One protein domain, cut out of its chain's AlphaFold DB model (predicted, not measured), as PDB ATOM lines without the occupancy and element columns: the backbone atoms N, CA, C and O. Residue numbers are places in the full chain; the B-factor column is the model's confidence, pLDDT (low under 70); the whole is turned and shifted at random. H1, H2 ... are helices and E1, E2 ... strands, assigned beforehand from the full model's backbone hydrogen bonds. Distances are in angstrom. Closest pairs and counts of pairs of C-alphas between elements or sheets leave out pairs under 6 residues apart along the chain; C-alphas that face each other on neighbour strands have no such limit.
ATOM      1  N   ASP A   3      40.574  59.639  12.553       84.81
ATOM      2  CA  ASP A   3      40.631  58.211  12.199       84.81
ATOM      3  C   ASP A   3      40.840  58.024  10.687       84.81
ATOM      4  O   ASP A   3      41.349  57.001  10.253       84.81
ATOM      5  N   LEU A   4      40.519  59.042   9.878       83.94
ATOM      6  CA  LEU A   4      40.826  59.093   8.446       83.94
ATOM      7  C   LEU A   4      42.225  59.677   8.174       83.94
ATOM      8  O   LEU A   4      42.745  59.548   7.073       83.94
ATOM      9  N   GLY A   5      42.927  60.187   9.186       84.62
ATOM     10  CA  GLY A   5      44.272  60.769   9.100       84.62
ATOM     11  C   GLY A   5      44.308  62.240   8.717       84.62
ATOM     12  O   GLY A   5      45.370  62.713   8.331       84.62
ATOM     13  N   TYR A   6      43.175  62.938   8.791       86.19
ATOM     14  CA  TYR A   6      43.174  64.391   8.667       86.19
ATOM     15  C   TYR A   6      43.834  65.023   9.893       86.19
ATOM     16  O   TYR A   6      43.607  64.561  11.016       86.19
ATOM     17  N   ASP A   7      44.606  66.085   9.659       88.94
ATOM     18  CA  ASP A   7      45.137  66.965  10.698       88.94
ATOM     19  C   ASP A   7      43.984  67.812  11.252       88.94
ATOM     20  O   ASP A   7      43.633  68.859  10.713       88.94
ATOM     21  N   PHE A   8      43.264  67.240  12.218       90.25
ATOM     22  CA  PHE A   8      41.942  67.704  12.618       90.25
ATOM     23  C   PHE A   8      41.816  67.706  14.134       90.25
ATOM     24  O   PHE A   8      41.919  66.654  14.772       90.25
ATOM     25  N   TYR A   9      41.543  68.885  14.679       91.12
ATOM     26  CA  TYR A   9      41.535  69.140  16.110       91.12
ATOM     27  C   TYR A   9      40.114  69.364  16.612       91.12
ATOM     28  O   TYR A   9      39.212  69.746  15.865       91.12
ATOM     29  N   TRP A  10      39.914  69.075  17.887       90.50
ATOM     30  CA  TRP A  10      38.658  69.220  18.595       90.50
ATOM     31  C   TRP A  10      38.735  70.397  19.562       90.50
ATOM     32  O   TRP A  10      39.756  70.616  20.217       90.50
ATOM     33  N   TYR A  11      37.623  71.113  19.672       89.06
ATOM     34  CA  TYR A  11      37.431  72.180  20.636       89.06
ATOM     35  C   TYR A  11      36.004  72.130  21.185       89.06
ATOM     36  O   TYR A  11      35.047  72.058  20.417       89.06
ATOM     37  N   ASP A  12      35.881  72.189  22.508       89.38
ATOM     38  CA  ASP A  12      34.635  72.416  23.236       89.38
ATOM     39  C   ASP A  12      34.995  73.179  24.513       89.38
ATOM     40  O   ASP A  12      35.876  72.767  25.270       89.38
ATOM     41  N   GLN A  13      34.339  74.312  24.736       85.25
ATOM     42  CA  GLN A  13      34.613  75.175  25.882       85.25
ATOM     43  C   GLN A  13      34.159  74.558  27.214       85.25
ATOM     44  O   GLN A  13      34.691  74.900  28.272       85.25
ATOM     45  N   TYR A  14      33.147  73.693  27.180       87.69
ATOM     46  CA  TYR A  14      32.435  73.220  28.366       87.69
ATOM     47  C   TYR A  14      32.692  71.746  28.668       87.69
ATOM     48  O   TYR A  14      32.453  71.299  29.793       87.69
ATOM     49  N   CYS A  15      33.185  70.985  27.693       88.69
ATOM     50  CA  CYS A  15      33.483  69.570  27.846       88.69
ATOM     51  C   CYS A  15      34.991  69.309  27.915       88.69
ATOM     52  O   CYS A  15      35.802  70.029  27.345       88.69
ATOM     53  N   ASN A  16      35.382  68.231  28.597       88.56
ATOM     54  CA  ASN A  16      36.741  67.705  28.498       88.56
ATOM     55  C   ASN A  16      36.799  66.660  27.385       88.56
ATOM     56  O   ASN A  16      35.934  65.786  27.296       88.56
ATOM     57  N   ASN A  17      37.869  66.672  26.599       89.75
ATOM     58  CA  ASN A  17      38.071  65.661  25.574       89.75
ATOM     59  C   ASN A  17      38.465  64.311  26.191       89.75
ATOM     60  O   ASN A  17      39.609  64.083  26.587       89.75
ATOM     61  N   LEU A  18      37.518  63.381  26.278       90.19
ATOM     62  CA  LEU A  18      37.795  62.057  26.839       90.19
ATOM     63  C   LEU A  18      38.365  61.095  25.791       90.19
ATOM     64  O   LEU A  18      39.275  60.318  26.091       90.19
ATOM     65  N   PHE A  19      37.845  61.157  24.563       88.19
ATOM     66  CA  PHE A  19      38.119  60.170  23.522       88.19
ATOM     67  C   PHE A  19      39.251  60.596  22.586       88.19
ATOM     68  O   PHE A  19      40.081  59.774  22.230       88.19
ATOM     69  N   ALA A  20      39.363  61.869  22.222       87.62
ATOM     70  CA  ALA A  20      40.374  62.353  21.286       87.62
ATOM     71  C   ALA A  20      41.576  63.038  21.935       87.62
ATOM     72  O   ALA A  20      42.103  64.000  21.385       87.62
ATOM     73  N   ARG A  21      42.032  62.513  23.075       87.31
ATOM     74  CA  ARG A  21      43.146  63.099  23.830       87.31
ATOM     75  C   ARG A  21      44.400  63.301  22.979       87.31
ATOM     76  O   ARG A  21      44.858  62.362  22.326       87.31
ATOM     77  N   GLY A  22      44.959  64.504  23.035       86.44
ATOM     78  CA  GLY A  22      46.087  64.957  22.220       86.44
ATOM     79  C   GLY A  22      45.687  65.615  20.895       86.44
ATOM     80  O   GLY A  22      46.565  66.112  20.201       86.44
ATOM     81  N   PHE A  23      44.396  65.617  20.548       88.12
ATOM     82  CA  PHE A  23      43.837  66.332  19.393       88.12
ATOM     83  C   PHE A  23      43.007  67.545  19.821       88.12
ATOM     84  O   PHE A  23      42.182  68.026  19.056       88.12
ATOM     85  N   GLU A  24      43.169  68.036  21.044       87.88
ATOM     86  CA  GLU A  24      42.632  69.332  21.441       87.88
ATOM     87  C   GLU A  24      43.392  70.453  20.734       87.88
ATOM     88  O   GLU A  24      44.593  70.339  20.475       87.88
ATOM     89  N   THR A  25      42.715  71.561  20.460       81.75
ATOM     90  CA  THR A  25      43.383  72.784  20.011       81.75
ATOM     91  C   THR A  25      44.389  73.234  21.079       81.75
ATOM     92  O   THR A  25      43.998  73.556  22.204       81.75
ATOM     93  N   GLN A  26      45.683  73.229  20.754       65.62
ATOM     94  CA  GLN A  26      46.733  73.680  21.667       65.62
ATOM     95  C   GLN A  26      46.982  75.168  21.454       65.62
ATOM     96  O   GLN A  26      47.575  75.558  20.453       65.62
ATOM     97  N   GLU A  27      46.514  75.970  22.413       61.81
ATOM     98  CA  GLU A  27      46.548  77.437  22.380       61.81
ATOM     99  C   GLU A  27      45.685  78.019  21.234       61.81
ATOM    100  O   GLU A  27      45.386  77.350  20.246       61.81
ATOM    101  N   TYR A  28      45.210  79.259  21.383       63.09
ATOM    102  CA  TYR A  28      44.390  79.956  20.376       63.09
ATOM    103  C   TYR A  28      45.215  81.023  19.642       63.09
ATOM    104  O   TYR A  28      44.886  82.208  19.732       63.09
ATOM    105  N   PRO A  29      46.329  80.688  18.968       58.31
ATOM    106  CA  PRO A  29      46.934  81.664  18.084       58.31
ATOM    107  C   PRO A  29      45.923  81.975  16.973       58.31
ATOM    108  O   PRO A  29      45.349  81.071  16.360       58.31
ATOM    109  N   GLU A  30      45.662  83.263  16.768       61.16
ATOM    110  CA  GLU A  30      44.760  83.740  15.725       61.16
ATOM    111  C   GLU A  30      45.126  83.119  14.367       61.16
ATOM    112  O   GLU A  30      46.298  83.038  13.997       61.16
ATOM    113  N   ASN A  31      44.104  82.734  13.601       62.47
ATOM    114  CA  ASN A  31      44.205  82.362  12.190       62.47
ATOM    115  C   ASN A  31      45.046  81.104  11.877       62.47
ATOM    116  O   ASN A  31      45.593  80.981  10.780       62.47
ATOM    117  N   ASN A  32      45.143  80.163  12.818       78.19
ATOM    118  CA  ASN A  32      45.956  78.952  12.662       78.19
ATOM    119  C   ASN A  32      45.250  77.767  11.979       78.19
ATOM    120  O   ASN A  32      45.874  76.719  11.811       78.19
ATOM    121  N   TYR A  33      43.976  77.899  11.593       90.50
ATOM    122  CA  TYR A  33      43.225  76.807  10.972       90.50
ATOM    123  C   TYR A  33      42.771  77.158   9.555       90.50
ATOM    124  O   TYR A  33      42.143  78.189   9.308       90.50
ATOM    125  N   ASP A  34      43.014  76.244   8.616       91.69
ATOM    126  CA  ASP A  34      42.551  76.389   7.233       91.69
ATOM    127  C   ASP A  34      41.022  76.355   7.121       91.69
ATOM    128  O   ASP A  34      40.447  76.972   6.216       91.69
ATOM    129  N   PHE A  35      40.363  75.614   8.018       93.38
ATOM    130  CA  PHE A  35      38.936  75.330   7.953       93.38
ATOM    131  C   PHE A  35      38.369  74.943   9.320       93.38
ATOM    132  O   PHE A  35      38.991  74.182  10.060       93.38
ATOM    133  N   ILE A  36      37.159  75.409   9.622       95.50
ATOM    134  CA  ILE A  36      36.399  75.035  10.818       95.50
ATOM    135  C   ILE A  36      35.133  74.306  10.394       95.50
ATOM    136  O   ILE A  36      34.444  74.733   9.467       95.50
ATOM    137  N   THR A  37      34.806  73.228  11.106       95.88
ATOM    138  CA  THR A  37      33.491  72.593  11.016       95.88
ATOM    139  C   THR A  37      32.759  72.691  12.345       95.88
ATOM    140  O   THR A  37      33.328  72.319  13.371       95.88
ATOM    141  N   SER A  38      31.504  73.124  12.325       96.38
ATOM    142  CA  SER A  38      30.686  73.313  13.525       96.38
ATOM    143  C   SER A  38      29.265  72.803  13.289       96.38
ATOM    144  O   SER A  38      28.509  73.416  12.549       96.38
ATOM    145  N   PHE A  39      28.900  71.657  13.859       96.06
ATOM    146  CA  PHE A  39      27.603  71.025  13.596       96.06
ATOM    147  C   PHE A  39      26.710  71.083  14.831       96.06
ATOM    148  O   PHE A  39      27.172  70.729  15.912       96.06
ATOM    149  N   GLU A  40      25.460  71.508  14.634       94.75
ATOM    150  CA  GLU A  40      24.434  71.692  15.670       94.75
ATOM    151  C   GLU A  40      24.966  72.503  16.866       94.75
ATOM    152  O   GLU A  40      24.940  72.064  18.012       94.75
ATOM    153  N   LEU A  41      25.566  73.664  16.579       95.81
ATOM    154  CA  LEU A  41      26.186  74.531  17.593       95.81
ATOM    155  C   LEU A  41      25.582  75.937  17.610       95.81
ATOM    156  O   LEU A  41      25.399  76.523  18.675       95.81
ATOM    157  N   PHE A  42      25.297  76.502  16.437       97.69
ATOM    158  CA  PHE A  42      24.937  77.916  16.304       97.69
ATOM    159  C   PHE A  42      23.611  78.244  17.004       97.69
ATOM    160  O   PHE A  42      23.461  79.311  17.596       97.69
ATOM    161  N   GLU A  43      22.667  77.307  16.996       97.25
ATOM    162  CA  GLU A  43      21.379  77.397  17.681       97.25
ATOM    163  C   GLU A  43      21.497  77.499  19.208       97.25
ATOM    164  O   GLU A  43      20.555  77.936  19.869       97.25
ATOM    165  N   HIS A  44      22.656  77.158  19.774       95.75
ATOM    166  CA  HIS A  44      22.918  77.194  21.211       95.75
ATOM    167  C   HIS A  44      23.606  78.487  21.673       95.75
ATOM    168  O   HIS A  44      23.832  78.678  22.870       95.75
ATOM    169  N   PHE A  45      23.953  79.401  20.761       95.94
ATOM    170  CA  PHE A  45      24.651  80.629  21.129       95.94
ATOM    171  C   PHE A  45      23.731  81.637  21.819       95.94
ATOM    172  O   PHE A  45      22.830  82.214  21.210       95.94
ATOM    173  N   ALA A  46      24.032  81.937  23.084       94.69
ATOM    174  CA  ALA A  46      23.360  83.000  23.830       94.69
ATOM    175  C   ALA A  46      23.724  84.401  23.305       94.69
ATOM    176  O   ALA A  46      22.888  85.305  23.308       94.69
ATOM    177  N   ASN A  47      24.962  84.584  22.829       96.06
ATOM    178  CA  ASN A  47      25.400  85.794  22.134       96.06
ATOM    179  C   ASN A  47      26.070  85.439  20.792       96.06
ATOM    180  O   ASN A  47      27.299  85.418  20.701       96.06
ATOM    181  N   PRO A  48      25.271  85.184  19.740       95.38
ATOM    182  CA  PRO A  48      25.762  84.701  18.452       95.38
ATOM    183  C   PRO A  48      26.879  85.533  17.837       95.38
ATOM    184  O   PRO A  48      27.777  84.981  17.219       95.38
ATOM    185  N   LEU A  49      26.838  86.861  17.984       96.31
ATOM    186  CA  LEU A  49      27.835  87.729  17.361       96.31
ATOM    187  C   LEU A  49      29.221  87.523  17.964       96.31
ATOM    188  O   LEU A  49      30.180  87.395  17.209       96.31
ATOM    189  N   ASN A  50      29.307  87.453  19.293       96.25
ATOM    190  CA  ASN A  50      30.573  87.235  19.984       96.25
ATOM    191  C   ASN A  50      31.120  85.831  19.693       96.25
ATOM    192  O   ASN A  50      32.306  85.681  19.423       96.25
ATOM    193  N   GLU A  51      30.259  84.810  19.710       95.69
ATOM    194  CA  GLU A  51      30.681  83.428  19.451       95.69
ATOM    195  C   GLU A  51      31.162  83.240  18.009       95.69
ATOM    196  O   GLU A  51      32.206  82.637  17.763       95.69
ATOM    197  N   ILE A  52      30.450  83.821  17.040       96.19
ATOM    198  CA  ILE A  52      30.861  83.793  15.634       96.19
ATOM    199  C   ILE A  52      32.169  84.564  15.440       96.19
ATOM    200  O   ILE A  52      33.036  84.089  14.716       96.19
ATOM    201  N   GLU A  53      32.355  85.716  16.090       95.56
ATOM    202  CA  GLU A  53      33.620  86.460  16.039       95.56
ATOM    203  C   GLU A  53      34.787  85.632  16.603       95.56
ATOM    204  O   GLU A  53      35.830  85.533  15.957       95.56
ATOM    205  N   ASN A  54      34.587  84.940  17.729       92.62
ATOM    206  CA  ASN A  54      35.580  84.025  18.297       92.62
ATOM    207  C   ASN A  54      35.950  82.894  17.326       92.62
ATOM    208  O   ASN A  54      37.128  82.585  17.157       92.62
ATOM    209  N   ILE A  55      34.962  82.298  16.653       94.06
ATOM    210  CA  ILE A  55      35.196  81.272  15.628       94.06
ATOM    211  C   ILE A  55      35.969  81.864  14.441       94.06
ATOM    212  O   ILE A  55      36.922  81.258  13.953       94.06
ATOM    213  N   LEU A  56      35.593  83.060  13.984       94.31
ATOM    214  CA  LEU A  56      36.224  83.717  12.838       94.31
ATOM    215  C   LEU A  56      37.661  84.174  13.114       94.31
ATOM    216  O   LEU A  56      38.445  84.287  12.170       94.31
ATOM    217  N   ASN A  57      38.029  84.371  14.381       91.94
ATOM    218  CA  ASN A  57      39.414  84.597  14.798       91.94
ATOM    219  C   ASN A  57      40.300  83.357  14.595       91.94
ATOM    220  O   ASN A  57      41.515  83.489  14.455       91.94
ATOM    221  N   LEU A  58      39.716  82.156  14.547       91.50
ATOM    222  CA  LEU A  58      40.442  80.907  14.302       91.50
ATOM    223  C   LEU A  58      40.564  80.595  12.808       91.50
ATOM    224  O   LEU A  58      41.603  80.109  12.363       91.50
ATOM    225  N   SER A  59      39.512  80.870  12.034       93.56
ATOM    226  CA  SER A  59      39.518  80.740  10.580       93.56
ATOM    227  C   SER A  59      38.393  81.539   9.945       93.56
ATOM    228  O   SER A  59      37.263  81.553  10.422       93.56
ATOM    229  N   SER A  60      38.667  82.102   8.770       94.69
ATOM    230  CA  SER A  60      37.624  82.709   7.939       94.69
ATOM    231  C   SER A  60      36.857  81.714   7.064       94.69
ATOM    232  O   SER A  60      35.983  82.154   6.326       94.69
ATOM    233  N   ASN A  61      37.166  80.412   7.115       96.50
ATOM    234  CA  ASN A  61      36.434  79.364   6.398       96.50
ATOM    235  C   ASN A  61      35.686  78.482   7.400       96.50
ATOM    236  O   ASN A  61      36.288  77.626   8.048       96.50
ATOM    237  N   VAL A  62      34.377  78.686   7.523       97.62
ATOM    238  CA  VAL A  62      33.546  78.021   8.532       97.62
ATOM    239  C   VAL A  62      32.392  77.314   7.845       97.62
ATOM    240  O   VAL A  62      31.471  77.963   7.351       97.62
ATOM    241  N   LEU A  63      32.434  75.984   7.824       97.50
ATOM    242  CA  LEU A  63      31.291  75.149   7.473       97.50
ATOM    243  C   LEU A  63      30.519  74.835   8.748       97.50
ATOM    244  O   LEU A  63      31.087  74.299   9.697       97.50
ATOM    245  N   PHE A  64      29.233  75.138   8.777       98.31
ATOM    246  CA  PHE A  64      28.423  74.890   9.955       98.31
ATOM    247  C   PHE A  64      27.037  74.368   9.620       98.31
ATOM    248  O   PHE A  64      26.510  74.636   8.535       98.31
ATOM    249  N   SER A  65      26.452  73.622  10.560       97.88
ATOM    250  CA  SER A  65      25.036  73.286  10.516       97.88
ATOM    251  C   SER A  65      24.229  74.049  11.547       97.88
ATOM    252  O   SER A  65      24.659  74.255  12.679       97.88
ATOM    253  N   THR A  66      23.066  74.496  11.092       97.94
ATOM    254  CA  THR A  66      21.956  74.970  11.916       97.94
ATOM    255  C   THR A  66      20.733  75.086  11.018       97.94
ATOM    256  O   THR A  66      20.852  75.521   9.860       97.94
ATOM    257  N   ARG A  67      19.550  74.682  11.482       97.44
ATOM    258  CA  ARG A  67      18.356  74.794  10.640       97.44
ATOM    259  C   ARG A  67      17.902  76.229  10.492       97.44
ATOM    260  O   ARG A  67      17.768  76.973  11.461       97.44
ATOM    261  N   LEU A  68      17.561  76.569   9.255       98.12
ATOM    262  CA  LEU A  68      16.891  77.822   8.978       98.12
ATOM    263  C   LEU A  68      15.456  77.792   9.502       98.12
ATOM    264  O   LEU A  68      14.724  76.822   9.290       98.12
ATOM    265  N   LEU A  69      15.057  78.887  10.143       98.06
ATOM    266  CA  LEU A  69      13.680  79.179  10.494       98.06
ATOM    267  C   LEU A  69      12.835  79.169   9.209       98.06
ATOM    268  O   LEU A  69      13.111  79.958   8.295       98.06
ATOM    269  N   PRO A  70      11.809  78.304   9.124       96.69
ATOM    270  CA  PRO A  70      10.938  78.242   7.963       96.69
ATOM    271  C   PRO A  70      10.239  79.579   7.694       96.69
ATOM    272  O   PRO A  70       9.874  80.309   8.614       96.69
ATOM    273  N   SER A  71       9.997  79.887   6.418       95.62
ATOM    274  CA  SER A  71       9.403  81.165   5.995       95.62
ATOM    275  C   SER A  71       7.983  81.397   6.519       95.62
ATOM    276  O   SER A  71       7.565  82.544   6.658       95.62
ATOM    277  N   ASN A  72       7.251  80.329   6.845       96.12
ATOM    278  CA  ASN A  72       5.939  80.410   7.484       96.12
ATOM    279  C   ASN A  72       6.007  80.784   8.974       96.12
ATOM    280  O   ASN A  72       4.951  80.981   9.565       96.12
ATOM    281  N   ASN A  73       7.209  80.891   9.558       95.62
ATOM    282  CA  ASN A  73       7.454  81.244  10.957       95.62
ATOM    283  C   ASN A  73       6.554  80.450  11.928       95.62
ATOM    284  O   ASN A  73       5.638  81.016  12.534       95.62
ATOM    285  N   PRO A  74       6.763  79.124  12.012       97.19
ATOM    286  CA  PRO A  74       5.889  78.225  12.757       97.19
ATOM    287  C   PRO A  74       5.812  78.611  14.236       97.19
ATOM    288  O   PRO A  74       6.784  79.102  14.816       97.19
ATOM    289  N   GLN A  75       4.664  78.351  14.860       96.50
ATOM    290  CA  GLN A  75       4.492  78.504  16.303       96.50
ATOM    291  C   GLN A  75       5.358  77.487  17.071       96.50
ATOM    292  O   GLN A  75       5.747  76.462  16.505       96.50
ATOM    293  N   PRO A  76       5.634  77.704  18.373       92.25
ATOM    294  CA  PRO A  76       6.539  76.859  19.161       92.25
ATOM    295  C   PRO A  76       6.278  75.339  19.093       92.25
ATOM    296  O   PRO A  76       7.215  74.552  19.148       92.25
ATOM    297  N   HIS A  77       5.024  74.908  18.931       94.19
ATOM    298  CA  HIS A  77       4.653  73.485  18.846       94.19
ATOM    299  C   HIS A  77       4.521  72.949  17.410       94.19
ATOM    300  O   HIS A  77       4.188  71.785  17.212       94.19
ATOM    301  N   GLU A  78       4.764  73.787  16.405       96.25
ATOM    302  CA  GLU A  78       4.608  73.449  14.986       96.25
ATOM    303  C   GLU A  78       5.946  73.125  14.309       96.25
ATOM    304  O   GLU A  78       5.971  72.671  13.164       96.25
ATOM    305  N   TRP A  79       7.067  73.333  15.005       96.44
ATOM    306  CA  TRP A  79       8.397  73.042  14.488       96.44
ATOM    307  C   TRP A  79       9.275  72.390  15.545       96.44
ATOM    308  O   TRP A  79       9.655  72.999  16.541       96.44
ATOM    309  N   TRP A  80       9.617  71.127  15.294       94.06
ATOM    310  CA  TRP A  80      10.398  70.286  16.202       94.06
ATOM    311  C   TRP A  80      11.766  70.882  16.559       94.06
ATOM    312  O   TRP A  80      12.272  70.623  17.644       94.06
ATOM    313  N   TYR A  81      12.347  71.703  15.676       95.81
ATOM    314  CA  TYR A  81      13.671  72.289  15.886       95.81
ATOM    315  C   TYR A  81      13.692  73.365  16.976       95.81
ATOM    316  O   TYR A  81      14.767  73.750  17.417       95.81
ATOM    317  N   TYR A  82      12.536  73.834  17.452       95.50
ATOM    318  CA  TYR A  82      12.499  74.651  18.663       95.50
ATOM    319  C   TYR A  82      12.895  73.860  19.920       95.50
ATOM    320  O   TYR A  82      13.275  74.482  20.905       95.50
ATOM    321  N   SER A  83      12.796  72.521  19.897       92.44
ATOM    322  CA  SER A  83      13.149  71.608  21.000       92.44
ATOM    323  C   SER A  83      12.756  72.139  22.391       92.44
ATOM    324  O   SER A  83      13.580  72.276  23.294       92.44
ATOM    325  N   LEU A  84      11.472  72.487  22.573       91.12
ATOM    326  CA  LEU A  84      10.988  73.164  23.790       91.12
ATOM    327  C   LEU A  84      11.202  72.362  25.084       91.12
ATOM    328  O   LEU A  84      11.244  72.951  26.161       91.12
ATOM    329  N   GLU A  85      11.294  71.035  24.987       90.75
ATOM    330  CA  GLU A  85      11.509  70.148  26.137       90.75
ATOM    331  C   GLU A  85      12.945  70.228  26.666       90.75
ATOM    332  O   GLU A  85      13.163  70.177  27.875       90.75
ATOM    333  N   GLU A  86      13.918  70.382  25.769       87.88
ATOM    334  CA  GLU A  86      15.336  70.475  26.117       87.88
ATOM    335  C   GLU A  86      15.750  71.928  26.370       87.88
ATOM    336  O   GLU A  86      16.652  72.190  27.166       87.88
ATOM    337  N   GLY A  87      15.089  72.881  25.701       84.12
ATOM    338  CA  GLY A  87      15.299  74.318  25.874       84.12
ATOM    339  C   GLY A  87      16.689  74.804  25.455       84.12
ATOM    340  O   GLY A  87      17.086  75.903  25.834       84.12
ATOM    341  N   GLN A  88      17.442  73.991  24.709       88.94
ATOM    342  CA  GLN A  88      18.825  74.298  24.340       88.94
ATOM    343  C   GLN A  88      18.925  75.119  23.051       88.94
ATOM    344  O   GLN A  88      19.906  75.837  22.875       88.94
ATOM    345  N   HIS A  89      17.934  75.032  22.157       95.56
ATOM    346  CA  HIS A  89      17.899  75.814  20.921       95.56
ATOM    347  C   HIS A  89      17.327  77.197  21.244       95.56
ATOM    348  O   HIS A  89      16.120  77.368  21.421       95.56
ATOM    349  N   ILE A  90      18.209  78.182  21.379       95.12
ATOM    350  CA  ILE A  90      17.887  79.539  21.843       95.12
ATOM    351  C   ILE A  90      18.150  80.614  20.784       95.12
ATOM    352  O   ILE A  90      17.732  81.760  20.955       95.12
ATOM    353  N   CYS A  91      18.809  80.258  19.679       96.19
ATOM    354  CA  CYS A  91      19.030  81.123  18.530       96.19
ATOM    355  C   CYS A  91      18.535  80.458  17.241       96.19
ATOM    356  O   CYS A  91      18.779  79.279  17.007       96.19
ATOM    357  N   PHE A  92      17.855  81.223  16.383       97.00
ATOM    358  CA  PHE A  92      17.322  80.731  15.114       97.00
ATOM    359  C   PHE A  92      17.643  81.708  13.992       97.00
ATOM    360  O   PHE A  92      17.489  82.923  14.139       97.00
ATOM    361  N   TYR A  93      18.063  81.168  12.852       98.00
ATOM    362  CA  TYR A  93      18.546  81.955  11.725       98.00
ATOM    363  C   TYR A  93      17.605  81.827  10.533       98.00
ATOM    364  O   TYR A  93      17.067  80.768  10.258       98.00
ATOM    365  N   THR A  94      17.435  82.902   9.780       98.06
ATOM    366  CA  THR A  94      16.865  82.881   8.425       98.06
ATOM    367  C   THR A  94      17.997  83.013   7.408       98.06
ATOM    368  O   THR A  94      19.083  83.490   7.757       98.06
ATOM    369  N   SER A  95      17.753  82.701   6.128       97.38
ATOM    370  CA  SER A  95      18.739  82.999   5.071       97.38
ATOM    371  C   SER A  95      19.161  84.471   5.123       97.38
ATOM    372  O   SER A  95      20.346  84.783   5.047       97.38
ATOM    373  N   LYS A  96      18.210  85.386   5.371       98.00
ATOM    374  CA  LYS A  96      18.495  86.822   5.455       98.00
ATOM    375  C   LYS A  96      19.389  87.186   6.640       98.00
ATOM    376  O   LYS A  96      20.288  88.007   6.467       98.00
ATOM    377  N   SER A  97      19.172  86.609   7.824       98.06
ATOM    378  CA  SER A  97      20.041  86.890   8.974       98.06
ATOM    379  C   SER A  97      21.454  86.356   8.754       98.06
ATOM    380  O   SER A  97      22.408  87.046   9.100       98.06
ATOM    381  N   LEU A  98      21.607  85.181   8.129       98.12
ATOM    382  CA  LEU A  98      22.930  84.669   7.762       98.12
ATOM    383  C   LEU A  98      23.619  85.562   6.723       98.12
ATOM    384  O   LEU A  98      24.809  85.831   6.864       98.12
ATOM    385  N   SER A  99      22.894  86.084   5.726       98.25
ATOM    386  CA  SER A  99      23.467  87.043   4.768       98.25
ATOM    387  C   SER A  99      23.959  88.316   5.461       98.25
ATOM    388  O   SER A  99      25.056  88.775   5.175       98.25
ATOM    389  N   ILE A 100      23.192  88.853   6.417       98.38
ATOM    390  CA  ILE A 100      23.596  90.034   7.199       98.38
ATOM    391  C   ILE A 100      24.853  89.741   8.034       98.38
ATOM    392  O   ILE A 100      25.731  90.596   8.140       98.38
ATOM    393  N   LEU A 101      24.962  88.545   8.619       97.88
ATOM    394  CA  LEU A 101      26.171  88.124   9.337       97.88
ATOM    395  C   LEU A 101      27.376  88.050   8.397       97.88
ATOM    396  O   LEU A 101      28.433  88.589   8.719       97.88
ATOM    397  N   ALA A 102      27.213  87.442   7.223       98.00
ATOM    398  CA  ALA A 102      28.269  87.353   6.221       98.00
ATOM    399  C   ALA A 102      28.747  88.750   5.783       98.00
ATOM    400  O   ALA A 102      29.943  89.033   5.833       98.00
ATOM    401  N   GLU A 103      27.814  89.657   5.472       98.19
ATOM    402  CA  GLU A 103      28.103  91.058   5.144       98.19
ATOM    403  C   GLU A 103      28.863  91.762   6.278       98.19
ATOM    404  O   GLU A 103      29.896  92.388   6.034       98.19
ATOM    405  N   LYS A 104      28.411  91.617   7.534       97.94
ATOM    406  CA  LYS A 104      29.051  92.225   8.715       97.94
ATOM    407  C   LYS A 104      30.525  91.836   8.845       97.94
ATOM    408  O   LYS A 104      31.338  92.676   9.233       97.94
ATOM    409  N   PHE A 105      30.861  90.585   8.546       97.44
ATOM    410  CA  PHE A 105      32.220  90.060   8.667       97.44
ATOM    411  C   PHE A 105      33.016  90.094   7.349       97.44
ATOM    412  O   PHE A 105      34.153  89.624   7.314       97.44
ATOM    413  N   ASN A 106      32.473  90.703   6.286       97.56
ATOM    414  CA  ASN A 106      33.063  90.735   4.941       97.56
ATOM    415  C   ASN A 106      33.369  89.327   4.391       97.56
ATOM    416  O   ASN A 106      34.474  89.052   3.912       97.56
ATOM    417  N   LEU A 107      32.390  88.429   4.502       97.69
ATOM    418  CA  LEU A 107      32.434  87.047   4.032       97.69
ATOM    419  C   LEU A 107      31.344  86.803   2.985       97.69
ATOM    420  O   LEU A 107      30.307  87.463   2.966       97.69
ATOM    421  N   ASN A 108      31.566  85.795   2.153       97.56
ATOM    422  CA  ASN A 108      30.553  85.199   1.298       97.56
ATOM    423  C   ASN A 108      29.790  84.126   2.082       97.56
ATOM    424  O   ASN A 108      30.393  83.390   2.869       97.56
ATOM    425  N   LEU A 109      28.485  84.016   1.830       96.88
ATOM    426  CA  LEU A 109      27.635  82.942   2.336       96.88
ATOM    427  C   LEU A 109      27.271  81.992   1.196       96.88
ATOM    428  O   LEU A 109      26.715  82.419   0.185       96.88
ATOM    429  N   TYR A 110      27.497  80.702   1.413       95.81
ATOM    430  CA  TYR A 110      26.961  79.626   0.590       95.81
ATOM    431  C   TYR A 110      26.094  78.734   1.472       95.81
ATOM    432  O   TYR A 110      26.526  78.327   2.544       95.81
ATOM    433  N   SER A 111      24.871  78.434   1.047       94.00
ATOM    434  CA  SER A 111      23.910  77.665   1.840       94.00
ATOM    435  C   SER A 111      23.167  76.675   0.958       94.00
ATOM    436  O   SER A 111      22.955  76.954  -0.223       94.00
ATOM    437  N   ASN A 112      22.758  75.543   1.531       93.31
ATOM    438  CA  ASN A 112      21.778  74.645   0.915       93.31
ATOM    439  C   ASN A 112      20.321  75.063   1.198       93.31
ATOM    440  O   ASN A 112      19.411  74.255   1.029       93.31
ATOM    441  N   ASP A 113      20.117  76.283   1.707       93.25
ATOM    442  CA  ASP A 113      18.830  76.866   2.101       93.25
ATOM    443  C   ASP A 113      18.030  76.015   3.101       93.25
ATOM    444  O   ASP A 113      16.810  76.142   3.224       93.25
ATOM    445  N   TYR A 114      18.718  75.163   3.868       94.62
ATOM    446  CA  TYR A 114      18.069  74.257   4.807       94.62
ATOM    447  C   TYR A 114      18.792  74.150   6.144       94.62
ATOM    448  O   TYR A 114      18.238  74.525   7.178       94.62
ATOM    449  N   SER A 115      20.007  73.607   6.148       95.75
ATOM    450  CA  SER A 115      20.726  73.329   7.392       95.75
ATOM    451  C   SER A 115      22.240  73.366   7.294       95.75
ATOM    452  O   SER A 115      22.868  73.297   8.337       95.75
ATOM    453  N   LEU A 116      22.830  73.437   6.099       95.88
ATOM    454  CA  LEU A 116      24.277  73.433   5.910       95.88
ATOM    455  C   LEU A 116      24.711  74.730   5.237       95.88
ATOM    456  O   LEU A 116      24.169  75.114   4.197       95.88
ATOM    457  N   HIS A 117      25.699  75.386   5.837       96.56
ATOM    458  CA  HIS A 117      26.111  76.738   5.484       96.56
ATOM    459  C   HIS A 117      27.630  76.858   5.522       96.56
ATOM    460  O   HIS A 117      28.289  76.268   6.372       96.56
ATOM    461  N   LEU A 118      28.189  77.655   4.624       97.06
ATOM    462  CA  LEU A 118      29.606  77.973   4.550       97.06
ATOM    463  C   LEU A 118      29.780  79.490   4.536       97.06
ATOM    464  O   LEU A 118      29.266  80.172   3.648       97.06
ATOM    465  N   LEU A 119      30.557  79.995   5.492       97.81
ATOM    466  CA  LEU A 119      31.107  81.346   5.473       97.81
ATOM    467  C   LEU A 119      32.561  81.287   5.010       97.81
ATOM    468  O   LEU A 119      33.346  80.488   5.520       97.81
ATOM    469  N   THR A 120      32.926  82.113   4.030       97.12
ATOM    470  CA  THR A 120      34.301  82.162   3.509       97.12
ATOM    471  C   THR A 120      34.634  83.500   2.859       97.12
ATOM    472  O   THR A 120      33.778  84.136   2.256       97.12
ATOM    473  N   ARG A 121      35.901  83.927   2.912       95.88
ATOM    474  CA  ARG A 121      36.394  85.053   2.088       95.88
ATOM    475  C   ARG A 121      36.552  84.684   0.612       95.88
ATOM    476  O   ARG A 121      36.702  85.566  -0.230       95.88
ATOM    477  N   LYS A 122      36.599  83.389   0.290       94.81
ATOM    478  CA  LYS A 122      36.829  82.914  -1.074       94.81
ATOM    479  C   LYS A 122      35.569  83.115  -1.905       94.81
ATOM    480  O   LYS A 122      34.471  82.780  -1.468       94.81
ATOM    481  N   GLN A 123      35.738  83.627  -3.119       94.56
ATOM    482  CA  GLN A 123      34.698  83.536  -4.133       94.56
ATOM    483  C   GLN A 123      34.750  82.122  -4.712       94.56
ATOM    484  O   GLN A 123      35.736  81.736  -5.337       94.56
ATOM    485  N   LEU A 124      33.712  81.340  -4.454       91.00
ATOM    486  CA  LEU A 124      33.534  79.997  -4.979       91.00
ATOM    487  C   LEU A 124      32.531  80.026  -6.135       91.00
ATOM    488  O   LEU A 124      31.474  80.656  -6.043       91.00
ATOM    489  N   GLU A 125      32.864  79.324  -7.213       86.38
ATOM    490  CA  GLU A 125      31.961  79.058  -8.334       86.38
ATOM    491  C   GLU A 125      31.116  77.826  -7.994       86.38
ATOM    492  O   GLU A 125      31.434  76.703  -8.375       86.38
ATOM    493  N   ILE A 126      30.075  78.036  -7.186       81.19
ATOM    494  CA  ILE A 126      29.175  76.970  -6.739       81.19
ATOM    495  C   ILE A 126      27.949  76.933  -7.654       81.19
ATOM    496  O   ILE A 126      27.255  77.939  -7.806       81.19
ATOM    497  N   THR A 127      27.683  75.782  -8.268       77.19
ATOM    498  CA  THR A 127      26.466  75.542  -9.053       77.19
ATOM    499  C   THR A 127      25.283  75.228  -8.135       77.19
ATOM    500  O   THR A 127      25.457  74.816  -6.989       77.19
ATOM    501  N   SER A 128      24.052  75.419  -8.619       70.38
ATOM    502  CA  SER A 128      22.837  75.186  -7.816       70.38
ATOM    503  C   SER A 128      22.711  73.749  -7.300       70.38
ATOM    504  O   SER A 128      22.136  73.522  -6.244       70.38
ATOM    505  N   ASP A 129      23.267  72.790  -8.034       75.75
ATOM    506  CA  ASP A 129      23.287  71.364  -7.716       75.75
ATOM    507  C   ASP A 129      24.499  70.948  -6.869       75.75
ATOM    508  O   ASP A 129      24.615  69.780  -6.511       75.75
ATOM    509  N   PHE A 130      25.405  71.865  -6.509       82.44
ATOM    510  CA  PHE A 130      26.609  71.538  -5.736       82.44
ATOM    511  C   PHE A 130      26.291  70.745  -4.468       82.44
ATOM    512  O   PHE A 130      26.935  69.738  -4.201       82.44
ATOM    513  N   TRP A 131      25.269  71.160  -3.716       81.31
ATOM    514  CA  TRP A 131      24.876  70.510  -2.462       81.31
ATOM    515  C   TRP A 131      24.279  69.115  -2.661       81.31
ATOM    516  O   TRP A 131      24.392  68.272  -1.775       81.31
ATOM    517  N   GLU A 132      23.665  68.870  -3.816       76.00
ATOM    518  CA  GLU A 132      23.083  67.578  -4.194       76.00
ATOM    519  C   GLU A 132      24.136  66.637  -4.788       76.00
ATOM    520  O   GLU A 132      24.015  65.415  -4.709       76.00
ATOM    521  N   THR A 133      25.180  67.216  -5.379       69.00
ATOM    522  CA  THR A 133      26.244  66.510  -6.093       69.00
ATOM    523  C   THR A 133      27.509  66.331  -5.267       69.00
ATOM    524  O   THR A 133      28.438  65.708  -5.787       69.00
ATOM    525  N   ILE A 134      27.560  66.808  -4.004       68.50
ATOM    526  CA  ILE A 134      28.671  66.520  -3.081       68.50
ATOM    527  C   ILE A 134      28.869  65.009  -3.107       68.50
ATOM    528  O   ILE A 134      28.005  64.269  -2.622       68.50
ATOM    529  N   PRO A 135      29.977  64.523  -3.687       56.59
ATOM    530  CA  PRO A 135      30.165  63.102  -3.804       56.59
ATOM    531  C   PRO A 135      30.226  62.551  -2.385       56.59
ATOM    532  O   PRO A 135      31.127  62.902  -1.621       56.59
ATOM    533  N   ILE A 136      29.318  61.637  -2.037       56.69
ATOM    534  CA  ILE A 136      29.573  60.678  -0.958       56.69
ATOM    535  C   ILE A 136      30.611  59.700  -1.519       56.69
ATOM    536  O   ILE A 136      30.353  58.524  -1.761       56.69
ATOM    537  N   THR A 137      31.791  60.213  -1.855       54.34
ATOM    538  CA  THR A 137      32.940  59.375  -2.129       54.34
ATOM    539  C   THR A 137      33.333  58.800  -0.793       54.34
ATOM    540  O   THR A 137      33.684  59.553   0.121       54.34
ATOM    541  N   GLU A 138      33.285  57.474  -0.675       59.44
ATOM    542  CA  GLU A 138      34.020  56.819   0.393       59.44
ATOM    543  C   GLU A 138      35.450  57.372   0.350       59.44
ATOM    544  O   GLU A 138      36.071  57.358  -0.725       59.44
ATOM    545  N   PRO A 139      35.971  57.921   1.462       60.66
ATOM    546  CA  PRO A 139      37.351  58.364   1.490       60.66
ATOM    547  C   PRO A 139      38.214  57.204   0.996       60.66
ATOM    548  O   PRO A 139      37.992  56.058   1.388       60.66
ATOM    549  N   ALA A 140      39.187  57.485   0.124       60.28
ATOM    550  CA  ALA A 140      39.996  56.484  -0.590       60.28
ATOM    551  C   ALA A 140      40.867  55.582   0.322       60.28
ATOM    552  O   ALA A 140      41.777  54.891  -0.132       60.28
ATOM    553  N   ILE A 141      40.604  55.582   1.626       60.66
ATOM    554  CA  ILE A 141      41.375  54.960   2.684       60.66
ATOM    555  C   ILE A 141      40.635  53.703   3.141       60.66
ATOM    556  O   ILE A 141      39.921  53.683   4.142       60.66
ATOM    557  N   LYS A 142      40.833  52.618   2.393       55.78
ATOM    558  CA  LYS A 142      40.446  51.272   2.821       55.78
ATOM    559  C   LYS A 142      41.470  50.799   3.860       55.78
ATOM    560  O   LYS A 142      42.649  50.719   3.532       55.78
ATOM    561  N   ASN A 143      41.022  50.480   5.078       62.31
ATOM    562  CA  ASN A 143      41.793  49.882   6.192       62.31
ATOM    563  C   ASN A 143      42.397  50.844   7.238       62.31
ATOM    564  O   ASN A 143      43.573  50.722   7.582       62.31
ATOM    565  N   LYS A 144      41.603  51.747   7.828       67.69
ATOM    566  CA  LYS A 144      41.941  52.319   9.146       67.69
ATOM    567  C   LYS A 144      41.015  51.754  10.221       67.69
ATOM    568  O   LYS A 144      39.799  51.748  10.058       67.69
ATOM    569  N   HIS A 145      41.606  51.242  11.298       75.12
ATOM    570  CA  HIS A 145      40.866  50.824  12.485       75.12
ATOM    571  C   HIS A 145      40.361  52.062  13.224       75.12
ATOM    572  O   HIS A 145      41.113  53.028  13.369       75.12
ATOM    573  N   SER A 146      39.116  52.028  13.702       81.38
ATOM    574  CA  SER A 146      38.630  53.106  14.561       81.38
ATOM    575  C   SER A 146      39.457  53.168  15.844       81.38
ATOM    576  O   SER A 146      39.804  52.141  16.433       81.38
ATOM    577  N   LEU A 147      39.766  54.386  16.279       85.88
ATOM    578  CA  LEU A 147      40.496  54.633  17.518       85.88
ATOM    579  C   LEU A 147      39.566  54.663  18.740       85.88
ATOM    580  O   LEU A 147      40.052  54.608  19.867       85.88
ATOM    581  N   LEU A 148      38.243  54.694  18.538       86.19
ATOM    582  CA  LEU A 148      37.254  54.839  19.612       86.19
ATOM    583  C   LEU A 148      37.355  53.740  20.670       86.19
ATOM    584  O   LEU A 148      37.386  54.052  21.857       86.19
ATOM    585  N   ASP A 149      37.481  52.476  20.259       86.12
ATOM    586  CA  ASP A 149      37.629  51.360  21.200       86.12
ATOM    587  C   ASP A 149      38.911  51.493  22.025       86.12
ATOM    588  O   ASP A 149      38.923  51.261  23.235       86.12
ATOM    589  N   GLN A 150      40.007  51.911  21.387       86.50
ATOM    590  CA  GLN A 150      41.275  52.125  22.080       86.50
ATOM    591  C   GLN A 150      41.165  53.273  23.081       86.50
ATOM    592  O   GLN A 150      41.687  53.173  24.191       86.50
ATOM    593  N   ASP A 151      40.484  54.351  22.715       89.75
ATOM    594  CA  ASP A 151      40.318  55.502  23.590       89.75
ATOM    595  C   ASP A 151      39.365  55.211  24.742       89.75
ATOM    596  O   ASP A 151      39.687  55.549  25.881       89.75
ATOM    597  N   TYR A 152      38.283  54.470  24.495       90.12
ATOM    598  CA  TYR A 152      37.419  53.928  25.538       90.12
ATOM    599  C   TYR A 152      38.223  53.115  26.558       90.12
ATOM    600  O   TYR A 152      38.159  53.381  27.759       90.12
ATOM    601  N   LEU A 153      39.048  52.175  26.087       90.31
ATOM    602  CA  LEU A 153      39.892  51.345  26.947       90.31
ATOM    603  C   LEU A 153      40.881  52.191  27.768       90.31
ATOM    604  O   LEU A 153      41.015  51.978  28.978       90.31
ATOM    605  N   LYS A 154      41.500  53.211  27.155       87.62
ATOM    606  CA  LYS A 154      42.363  54.170  27.866       87.62
ATOM    607  C   LYS A 154      41.603  54.991  28.915       87.62
ATOM    608  O   LYS A 154      42.218  55.349  29.918       87.62
ATOM    609  N   ILE A 155      40.330  55.331  28.696       88.88
ATOM    610  CA  ILE A 155      39.500  56.071  29.667       88.88
ATOM    611  C   ILE A 155      39.203  55.196  30.888       88.88
ATOM    612  O   ILE A 155      39.398  55.638  32.016       88.88
ATOM    613  N   ILE A 156      38.799  53.937  30.686       91.69
ATOM    614  CA  ILE A 156      38.434  53.025  31.787       91.69
ATOM    615  C   ILE A 156      39.639  52.332  32.453       91.69
ATOM    616  O   ILE A 156      39.464  51.422  33.263       91.69
ATOM    617  N   GLY A 157      40.869  52.716  32.095       79.94
ATOM    618  CA  GLY A 157      42.102  52.184  32.680       79.94
ATOM    619  C   GLY A 157      42.454  50.749  32.266       79.94
ATOM    620  O   GLY A 157      43.325  50.131  32.880       79.94
TER     621      GLY A 157
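AT A GLANCE: This is residues 3 to 157 of the 169 residues of the protein "Class I SAM-dependent methyltransferase" of Okeania sp. SIO2F5 (UniProt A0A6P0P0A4). Little regular structure: a small four-stranded sheet with H1 and H2 over one face sits among long loops, and H4 lies far off beyond residues 133 to 138, which stick out. Of 155 printed residues, 49 are in named elements, mixed: E1 H1 E2 H2 E3 E4 H3 H4. It is only just compact, close to loose, radius of gyration of the C-alphas 17.8 A, spanning 51 by 41 by 33 A.

HOW THE PARTS SIT: The mixed sheet runs E1, residues 36 to 38, E2, 62 to 65, E4, 116 to 120, E3, 108 to 111. E1 and E2 are parallel, with N 38 and O 63 2.9 A apart; E2 and E4 are antiparallel, with N 64 and O 117 2.8 A apart. E3 and E4 form a hairpin, with N 118 and O 110 2.7 A apart. H1, residues 48 to 58, and H2, 95 to 104, are on the same face, two layers, helices over a sheet; closest C-alphas are Leu 56 and Val 62, 7.6 A, and Ala 102 and Asn 108, 5.8 A. E1, H1, E2 form a strand-helix-strand unit, parallel neighbours joined through a helix, with a right-handed crossover; E2, H2, E3 form a split one, E4 between its strands, also right-handed. H3, 130 to 133, and H4, 148 to 155, are not on it. Each O i to N i+4 pair is within hydrogen-bond range in H2 and H4, 6 of 7 in H1; H3 is too short.

IN THESE COORDINATES: H1 measures 15.7 A, H2 14.3 A, E4 13.5 A. E1 begins at C-alpha 36 (36.399, 75.035, 10.818); H4 ends at C-alpha 155 (39.500, 56.071, 29.667).

THE WHOLE: The farthest C-alphas, Asn 72 and Gly 157, are 52.3 A apart. The printed part has no cut. Links E2 to H2 and H3 to H4 are long. Residues 26 to 31 and 133 to 144 have pLDDT under 70.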